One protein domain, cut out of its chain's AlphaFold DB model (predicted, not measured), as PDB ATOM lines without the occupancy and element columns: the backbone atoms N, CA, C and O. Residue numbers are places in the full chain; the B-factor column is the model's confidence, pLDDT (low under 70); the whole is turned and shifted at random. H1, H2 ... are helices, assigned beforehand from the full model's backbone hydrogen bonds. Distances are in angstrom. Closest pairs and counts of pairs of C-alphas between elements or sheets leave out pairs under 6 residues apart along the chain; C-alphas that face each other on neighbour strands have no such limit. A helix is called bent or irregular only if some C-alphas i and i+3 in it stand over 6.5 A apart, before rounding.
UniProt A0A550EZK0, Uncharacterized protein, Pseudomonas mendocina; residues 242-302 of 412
ATOM      1  N   LYS A 242      53.696  50.976  61.875       78.19
ATOM      2  CA  LYS A 242      54.973  50.662  61.221       78.19
ATOM      3  C   LYS A 242      54.971  49.289  60.552       78.19
ATOM      4  O   LYS A 242      55.671  49.124  59.560       78.19
ATOM      5  N   GLU A 243      54.201  48.337  61.078       74.25
ATOM      6  CA  GLU A 243      54.105  46.987  60.514       74.25
ATOM      7  C   GLU A 243      53.394  47.015  59.159       74.25
ATOM      8  O   GLU A 243      53.823  46.346  58.225       74.25
ATOM      9  N   VAL A 244      52.382  47.874  59.024       77.56
ATOM     10  CA  VAL A 244      51.659  48.092  57.765       77.56
ATOM     11  C   VAL A 244      52.441  49.012  56.825       77.56
ATOM     12  O   VAL A 244      52.595  48.722  55.646       77.56
ATOM     13  N   ALA A 245      52.960  50.135  57.330       77.44
ATOM     14  CA  ALA A 245      53.599  51.146  56.491       77.44
ATOM     15  C   ALA A 245      54.987  50.726  55.975       77.44
ATOM     16  O   ALA A 245      55.394  51.185  54.902       77.44
ATOM     17  N   TRP A 246      55.726  49.923  56.752       72.69
ATOM     18  CA  TRP A 246      57.133  49.572  56.500       72.69
ATOM     19  C   TRP A 246      57.438  48.067  56.611       72.69
ATOM     20  O   TRP A 246      58.556  47.663  56.288       72.69
ATOM     21  N   GLY A 247      56.504  47.248  57.097       63.62
ATOM     22  CA  GLY A 247      56.730  45.835  57.404       63.62
ATOM     23  C   GLY A 247      56.284  44.855  56.313       63.62
ATOM     24  O   GLY A 247      55.840  45.209  55.220       63.62
ATOM     25  N   SER A 248      56.455  43.564  56.609       54.09
ATOM     26  CA  SER A 248      56.093  42.440  55.731       54.09
ATOM     27  C   SER A 248      54.842  41.678  56.195       54.09
ATOM     28  O   SER A 248      54.460  40.690  55.553       54.09
ATOM     29  N   ALA A 249      54.222  42.111  57.294       51.38
ATOM     30  CA  ALA A 249      53.026  41.531  57.893       51.38
ATOM     31  C   ALA A 249      51.803  42.427  57.618       51.38
ATOM     32  O   ALA A 249      51.930  43.643  57.571       51.38
ATOM     33  N   GLY A 250      50.617  41.838  57.406       55.81
ATOM     34  CA  GLY A 250      49.393  42.609  57.107       55.81
ATOM     35  C   GLY A 250      49.298  43.164  55.678       55.81
ATOM     36  O   GLY A 250      48.634  44.171  55.459       55.81
ATOM     37  N   LYS A 251      49.962  42.503  54.722       67.12
ATOM     38  CA  LYS A 251      50.064  42.921  53.317       67.12
ATOM     39  C   LYS A 251      48.688  43.049  52.646       67.12
ATOM     40  O   LYS A 251      47.905  42.100  52.677       67.12
ATOM     41  N   SER A 252      48.448  44.173  51.971       75.94
ATOM     42  CA  SER A 252      47.396  44.317  50.953       75.94
ATOM     43  C   SER A 252      47.479  43.206  49.894       75.94
ATOM     44  O   SER A 252      48.571  42.722  49.577       75.94
ATOM     45  N   LEU A 253      46.334  42.832  49.308       79.12
ATOM     46  CA  LEU A 253      46.297  41.930  48.147       79.12
ATOM     47  C   LEU A 253      46.746  42.628  46.852       79.12
ATOM     48  O   LEU A 253      47.135  41.960  45.897       79.12
ATOM     49  N   ILE A 254      46.716  43.962  46.839       81.06
ATOM     50  CA  ILE A 254      47.069  44.825  45.709       81.06
ATOM     51  C   ILE A 254      48.164  45.760  46.215       81.06
ATOM     52  O   ILE A 254      47.855  46.788  46.803       81.06
ATOM     53  N   ARG A 255      49.438  45.379  46.116       75.06
ATOM     54  CA  ARG A 255      50.562  46.238  46.522       75.06
ATOM     55  C   ARG A 255      51.809  45.916  45.725       75.06
ATOM     56  O   ARG A 255      52.085  44.750  45.448       75.06
ATOM     57  N   GLU A 256      52.618  46.933  45.472       63.56
ATOM     58  CA  GLU A 256      53.972  46.704  44.992       63.56
ATOM     59  C   GLU A 256      54.798  45.980  46.056       63.56
ATOM     60  O   GLU A 256      54.827  46.332  47.237       63.56
ATOM     61  N   SER A 257      55.435  44.889  45.651       53.41
ATOM     62  CA  SER A 257      56.180  44.024  46.546       53.41
ATOM     63  C   SER A 257      57.182  43.247  45.713       53.41
ATOM     64  O   SER A 257      56.797  42.526  44.798       53.41
ATOM     65  N   SER A 258      58.457  43.365  46.081       48.50
ATOM     66  CA  SER A 258      59.659  42.706  45.542       48.50
ATOM     67  C   SER A 258      59.662  41.166  45.647       48.50
ATOM     68  O   SER A 258      60.706  40.533  45.800       48.50
ATOM     69  N   GLY A 259      58.491  40.534  45.573       49.91
ATOM     70  CA  GLY A 259      58.327  39.093  45.585       49.91
ATOM     71  C   GLY A 259      56.879  38.638  45.795       49.91
ATOM     72  O   GLY A 259      56.169  39.148  46.667       49.91
ATOM     73  N   GLN A 260      56.552  37.588  45.036       55.50
ATOM     74  CA  GLN A 260      55.513  36.558  45.204       55.50
ATOM     75  C   GLN A 260      54.089  36.771  44.669       55.50
ATOM     76  O   GLN A 260      53.417  35.756  44.499       55.50
ATOM     77  N   ILE A 261      53.621  37.981  44.349       63.69
ATOM     78  CA  ILE A 261      52.304  38.146  43.698       63.69
ATOM     79  C   ILE A 261      52.532  38.556  42.237       63.69
ATOM     80  O   ILE A 261      53.105  39.621  42.014       63.69
ATOM     81  N   PRO A 262      52.138  37.725  41.253       72.25
ATOM     82  CA  PRO A 262      52.223  38.093  39.844       72.25
ATOM     83  C   PRO A 262      51.426  39.380  39.568       72.25
ATOM     84  O   PRO A 262      50.312  39.500  40.091       72.25
ATOM     85  N   PRO A 263      51.948  40.329  38.770       77.00
ATOM     86  CA  PRO A 263      51.218  41.538  38.381       77.00
ATOM     87  C   PRO A 263      49.820  41.258  37.829       77.00
ATOM     88  O   PRO A 263      48.870  41.948  38.184       77.00
ATOM     89  N   GLU A 264      49.671  40.176  37.070       82.56
ATOM     90  CA  GLU A 264      48.404  39.732  36.488       82.56
ATOM     91  C   GLU A 264      47.379  39.363  37.568       82.56
ATOM     92  O   GLU A 264      46.183  39.594  37.412       82.56
ATOM     93  N   LEU A 265      47.839  38.809  38.696       81.25
ATOM     94  CA  LEU A 265      46.965  38.486  39.820       81.25
ATOM     95  C   LEU A 265      46.538  39.753  40.569       81.25
ATOM     96  O   LEU A 265      45.407  39.811  41.046       81.25
ATOM     97  N   MET A 266      47.410  40.762  40.665       85.25
ATOM     98  CA  MET A 266      47.048  42.062  41.244       85.25
ATOM     99  C   MET A 266      46.013  42.780  40.378       85.25
ATOM    100  O   MET A 266      45.025  43.278  40.913       85.25
ATOM    101  N   GLU A 267      46.209  42.779  39.059       89.62
ATOM    102  CA  GLU A 267      45.259  43.327  38.090       89.62
ATOM    103  C   GLU A 267      43.907  42.618  38.170       89.62
ATOM    104  O   GLU A 267      42.895  43.272  38.408       89.62
ATOM    105  N   PHE A 268      43.900  41.283  38.115       90.31
ATOM    106  CA  PHE A 268      42.682  40.489  38.263       90.31
ATOM    107  C   PHE A 268      41.957  40.774  39.585       90.31
ATOM    108  O   PHE A 268      40.737  40.912  39.616       90.31
ATOM    109  N   THR A 269      42.704  40.864  40.688       90.69
ATOM    110  CA  THR A 269      42.151  41.172  42.013       90.69
ATOM    111  C   THR A 269      41.503  42.553  42.009       90.69
ATOM    112  O   THR A 269      40.386  42.700  42.498       90.69
ATOM    113  N   LEU A 270      42.171  43.558  41.440       93.25
ATOM    114  CA  LEU A 270      41.637  44.912  41.365       93.25
ATOM    115  C   LEU A 270      40.400  44.982  40.460       93.25
ATOM    116  O   LEU A 270      39.394  45.542  40.884       93.25
ATOM    117  N   ASP A 271      40.432  44.368  39.275       94.12
ATOM    118  CA  ASP A 271      39.285  44.275  38.358       94.12
ATOM    119  C   ASP A 271      38.079  43.625  39.035       94.12
ATOM    120  O   ASP A 271      36.954  44.121  38.956       94.12
ATOM    121  N   TYR A 272      38.325  42.528  39.752       94.12
ATOM    122  CA  TYR A 272      37.303  41.826  40.507       94.12
ATOM    123  C   TYR A 272      36.679  42.723  41.582       94.12
ATOM    124  O   TYR A 272      35.454  42.821  41.653       94.12
ATOM    125  N   LEU A 273      37.487  43.422  42.384       94.44
ATOM    126  CA  LEU A 273      36.973  44.329  43.414       94.44
ATOM    127  C   LEU A 273      36.182  45.494  42.816       94.44
ATOM    128  O   LEU A 273      35.102  45.798  43.311       94.44
ATOM    129  N   VAL A 274      36.674  46.092  41.729       94.94
ATOM    130  CA  VAL A 274      36.003  47.194  41.018       94.94
ATOM    131  C   VAL A 274      34.676  46.748  40.409       94.94
ATOM    132  O   VAL A 274      33.715  47.512  40.403       94.94
ATOM    133  N   SER A 275      34.590  45.500  39.936       95.00
ATOM    134  CA  SER A 275      33.334  44.935  39.430       95.00
ATOM    135  C   SER A 275      32.257  44.785  40.511       95.00
ATOM    136  O   SER A 275      31.070  44.768  40.190       95.00
ATOM    137  N   ILE A 276      32.669  44.684  41.781       92.94
ATOM    138  CA  ILE A 276      31.772  44.584  42.938       92.94
ATOM    139  C   ILE A 276      31.437  45.975  43.479       92.94
ATOM    140  O   ILE A 276      30.272  46.260  43.749       92.94
ATOM    141  N   ASP A 277      32.449  46.824  43.643       94.12
ATOM    142  CA  ASP A 277      32.316  48.185  44.151       94.12
ATOM    143  C   ASP A 277      33.319  49.125  43.456       94.12
ATOM    144  O   ASP A 277      34.521  49.087  43.751       94.12
ATOM    145  N   PRO A 278      32.845  49.993  42.545       94.12
ATOM    146  CA  PRO A 278      33.687  50.978  41.876       94.12
ATOM    147  C   PRO A 278      34.366  51.966  42.833       94.12
ATOM    148  O   PRO A 278      35.440  52.474  42.504       94.12
ATOM    149  N   ASP A 279      33.804  52.206  44.025       95.44
ATOM    150  CA  ASP A 279      34.378  53.141  44.997       95.44
ATOM    151  C   ASP A 279      35.721  52.652  45.565       95.44
ATOM    152  O   ASP A 279      36.445  53.418  46.201       95.44
ATOM    153  N   VAL A 280      36.110  51.394  45.319       95.19
ATOM    154  CA  VAL A 280      37.462  50.897  45.625       95.19
ATOM    155  C   VAL A 280      38.538  51.786  44.990       95.19
ATOM    156  O   VAL A 280      39.620  51.922  45.562       95.19
ATOM    157  N   LEU A 281      38.245  52.425  43.852       95.94
ATOM    158  CA  LEU A 281      39.118  53.371  43.145       95.94
ATOM    159  C   LEU A 281      38.897  54.839  43.554       95.94
ATOM    160  O   LEU A 281      39.108  55.748  42.749       95.94
ATOM    161  N   ASP A 282      38.487  55.090  44.796       97.00
ATOM    162  CA  ASP A 282      38.283  56.440  45.319       97.00
ATOM    163  C   ASP A 282      39.447  56.929  46.200       97.00
ATOM    164  O   ASP A 282      39.957  56.219  47.077       97.00
ATOM    165  N   ALA A 283      39.830  58.195  46.021       96.75
ATOM    166  CA  ALA A 283      40.885  58.858  46.786       96.75
ATOM    167  C   ALA A 283      40.673  58.850  48.318       96.75
ATOM    168  O   ALA A 283      41.643  58.957  49.075       96.75
ATOM    169  N   ARG A 284      39.447  58.640  48.820       96.06
ATOM    170  CA  ARG A 284      39.158  58.436  50.253       96.06
ATOM    171  C   ARG A 284      39.913  57.247  50.856       96.06
ATOM    172  O   ARG A 284      40.094  57.185  52.074       96.06
ATOM    173  N   HIS A 285      40.373  56.308  50.026       95.19
ATOM    174  CA  HIS A 285      41.078  55.101  50.452       95.19
ATOM    175  C   HIS A 285      42.608  55.235  50.507       95.19
ATOM    176  O   HIS A 285      43.261  54.289  50.943       95.19
ATOM    177  N   LEU A 286      43.183  56.407  50.201       94.50
ATOM    178  CA  LEU A 286      44.639  56.666  50.170       94.50
ATOM    179  C   LEU A 286      45.404  56.383  51.481       94.50
ATOM    180  O   LEU A 286      46.633  56.380  51.505       94.50
ATOM    181  N   LEU A 287      44.705  56.163  52.597       92.12
ATOM    182  CA  LEU A 287      45.330  55.718  53.847       92.12
ATOM    183  C   LEU A 287      45.752  54.244  53.827       92.12
ATOM    184  O   LEU A 287      46.472  53.830  54.737       92.12
ATOM    185  N   ARG A 288      45.290  53.447  52.862       90.81
ATOM    186  CA  ARG A 288      45.536  52.002  52.807       90.81
ATOM    187  C   ARG A 288      46.832  51.697  52.076       90.81
ATOM    188  O   ARG A 288      47.213  52.387  51.144       90.81
ATOM    189  N   GLU A 289      47.526  50.648  52.499       88.25
ATOM    190  CA  GLU A 289      48.819  50.278  51.913       88.25
ATOM    191  C   GLU A 289      48.745  50.057  50.386       88.25
ATOM    192  O   GLU A 289      49.651  50.447  49.651       88.25
ATOM    193  N   GLY A 290      47.661  49.455  49.898       88.56
ATOM    194  CA  GLY A 290      47.519  49.032  48.510       88.56
ATOM    195  C   GLY A 290      47.302  50.143  47.488       88.56
ATOM    196  O   GLY A 290      47.606  49.963  46.306       88.56
ATOM    197  N   THR A 291      46.881  51.327  47.939       92.50
ATOM    198  CA  THR A 291      46.760  52.512  47.073       92.50
ATOM    199  C   THR A 291      48.115  53.067  46.642       92.50
ATOM    200  O   THR A 291      48.177  53.982  45.831       92.50
ATOM    201  N   ARG A 292      49.216  52.519  47.172       89.06
ATOM    202  CA  ARG A 292      50.583  52.836  46.752       89.06
ATOM    203  C   ARG A 292      51.014  52.095  45.486       89.06
ATOM    204  O   ARG A 292      52.101  52.379  45.007       89.06
ATOM    205  N   SER A 293      50.224  51.140  44.991       88.75
ATOM    206  CA  SER A 293      50.532  50.455  43.732       88.75
ATOM    207  C   SER A 293      50.192  51.321  42.524       88.75
ATOM    208  O   SER A 293      49.131  51.949  42.497       88.75
ATOM    209  N   ASP A 294      51.046  51.289  41.501       89.12
ATOM    210  CA  ASP A 294      50.787  51.972  40.227       89.12
ATOM    211  C   ASP A 294      49.464  51.516  39.596       89.12
ATOM    212  O   ASP A 294      48.671  52.340  39.155       89.12
ATOM    213  N   LEU A 295      49.155  50.220  39.695       90.00
ATOM    214  CA  LEU A 295      47.898  49.614  39.239       90.00
ATOM    215  C   LEU A 295      46.645  50.311  39.789       90.00
ATOM    216  O   LEU A 295      45.670  50.496  39.063       90.00
ATOM    217  N   TRP A 296      46.655  50.686  41.072       94.00
ATOM    218  CA  TRP A 296      45.545  51.418  41.681       94.00
ATOM    219  C   TRP A 296      45.591  52.907  41.318       94.00
ATOM    220  O   TRP A 296      44.563  53.491  40.976       94.00
ATOM    221  N   LEU A 297      46.781  53.516  41.361       94.12
ATOM    222  CA  LEU A 297      46.981  54.944  41.093       94.12
ATOM    223  C   LEU A 297      46.578  55.341  39.674       94.12
ATOM    224  O   LEU A 297      45.899  56.349  39.507       94.12
ATOM    225  N   ASP A 298      46.933  54.530  38.678       92.50
ATOM    226  CA  ASP A 298      46.623  54.771  37.265       92.50
ATOM    227  C   ASP A 298      45.113  54.735  36.976       92.50
ATOM    228  O   ASP A 298      44.653  55.235  35.949       92.50
ATOM    229  N   ARG A 299      44.324  54.146  37.883       94.25
ATOM    230  CA  ARG A 299      42.874  53.965  37.741       94.25
ATOM    231  C   ARG A 299      42.055  54.881  38.656       94.25
ATOM    232  O   ARG A 299      40.845  54.998  38.466       94.25
ATOM    233  N   CYS A 300      42.681  55.547  39.627       96.06
ATOM    234  CA  CYS A 300      42.004  56.500  40.501       96.06
ATOM    235  C   CYS A 300      41.909  57.874  39.823       96.06
ATOM    236  O   CYS A 300      42.886  58.613  39.720       96.06
ATOM    237  N   SER A 301      40.710  58.242  39.373       94.38
ATOM    238  CA  SER A 301      40.493  59.494  38.632       94.38
ATOM    239  C   SER A 301      40.430  60.750  39.511       94.38
ATOM    240  O   SER A 301      40.625  61.857  39.012       94.38
ATOM    241  N   ASN A 302      40.170  60.612  40.817       96.38
ATOM    242  CA  ASN A 302      39.917  61.730  41.731       96.38
ATOM    243  C   ASN A 302      41.025  61.964  42.774       96.38
ATOM    244  O   ASN A 302      40.750  62.525  43.835       96.38
TER     245      ASN A 302
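This is residues 242 to 302 of the 412 residues of an uncharacterized protein of Pseudomonas mendocina (UniProt A0A550EZK0). One longer helix, H2, runs along one side of a small, rounded domain, and the chain after it folds back through three short helical turns, H3, H4 and H5, joined by loops. The first short helix, H1, sits out at one end, and a long stretch with no named element, residues 247 to 262, winds from it through the middle to the start of H2. The printed part has 61 residues with five named helices, H1 to H5 in that order along the chain, and no named strand; the class is all helix, with 31 of the 61 residues in the helices. The whole is compact, with a radius of gyration of the C-alphas of 11.4 A and spans of 28 by 24 by 18 A.

H1 is residues 242 to 246, 5.3 A from first to last C-alpha, and begins with C-alpha 242 at (54.973, 50.662, 61.221). H2 is residues 263 to 276, 20.2 A long, from C-alpha 263 at (51.218, 41.538, 38.381) to C-alpha 276 at (31.772, 44.584, 42.938). H3, residues 278 to 281, is neither bent nor irregular, but only just: C-alphas 278 and 281 are 6.1 A apart. H4, residues 289 to 292, is likewise neither bent nor irregular, but only just, with C-alphas 289 and 292 at 6.0 A. H5 is residues 294 to 297, 4.9 A long, and ends with C-alpha 297 at (46.981, 54.944, 41.093).

H1 touches no helix; it is close to but not clearly touching H4, the closest C-alphas being those of Ala 245 and Glu 289, 6.7 A apart. H1 and H2 are apart. H2 only just touches H5, with 3 pairs of C-alphas within 8 A, through residues 266 to 270 alone; the closest C-alphas are those of Glu 267 and Leu 295, 6.9 A apart. H2 and H3 touch only at the corner by their link, and only just, with 3 pairs within 8 A; the closest C-alphas are those of Val 274 and Val 280, 6.1 A apart. H4 and H5 are close but not clearly touching, with the C-alphas of Thr 291 and Leu 297 closest at 6.5 A. Every O i to N i+4 pair is within hydrogen-bond range in H1 and H2; H3, H4 and H5 are too short for such a pair, and each has its one O i to N i+3 pair within range.

The two C-alphas farthest apart are those of Lys 242 and Ser 275, at 31.2 A. The printed part has no cut. The link from H1 to H2 is long, with 16 residues. The mean pLDDT of the printed part is 83.1, and residues 247 to 251 and 256 to 261 are under 70.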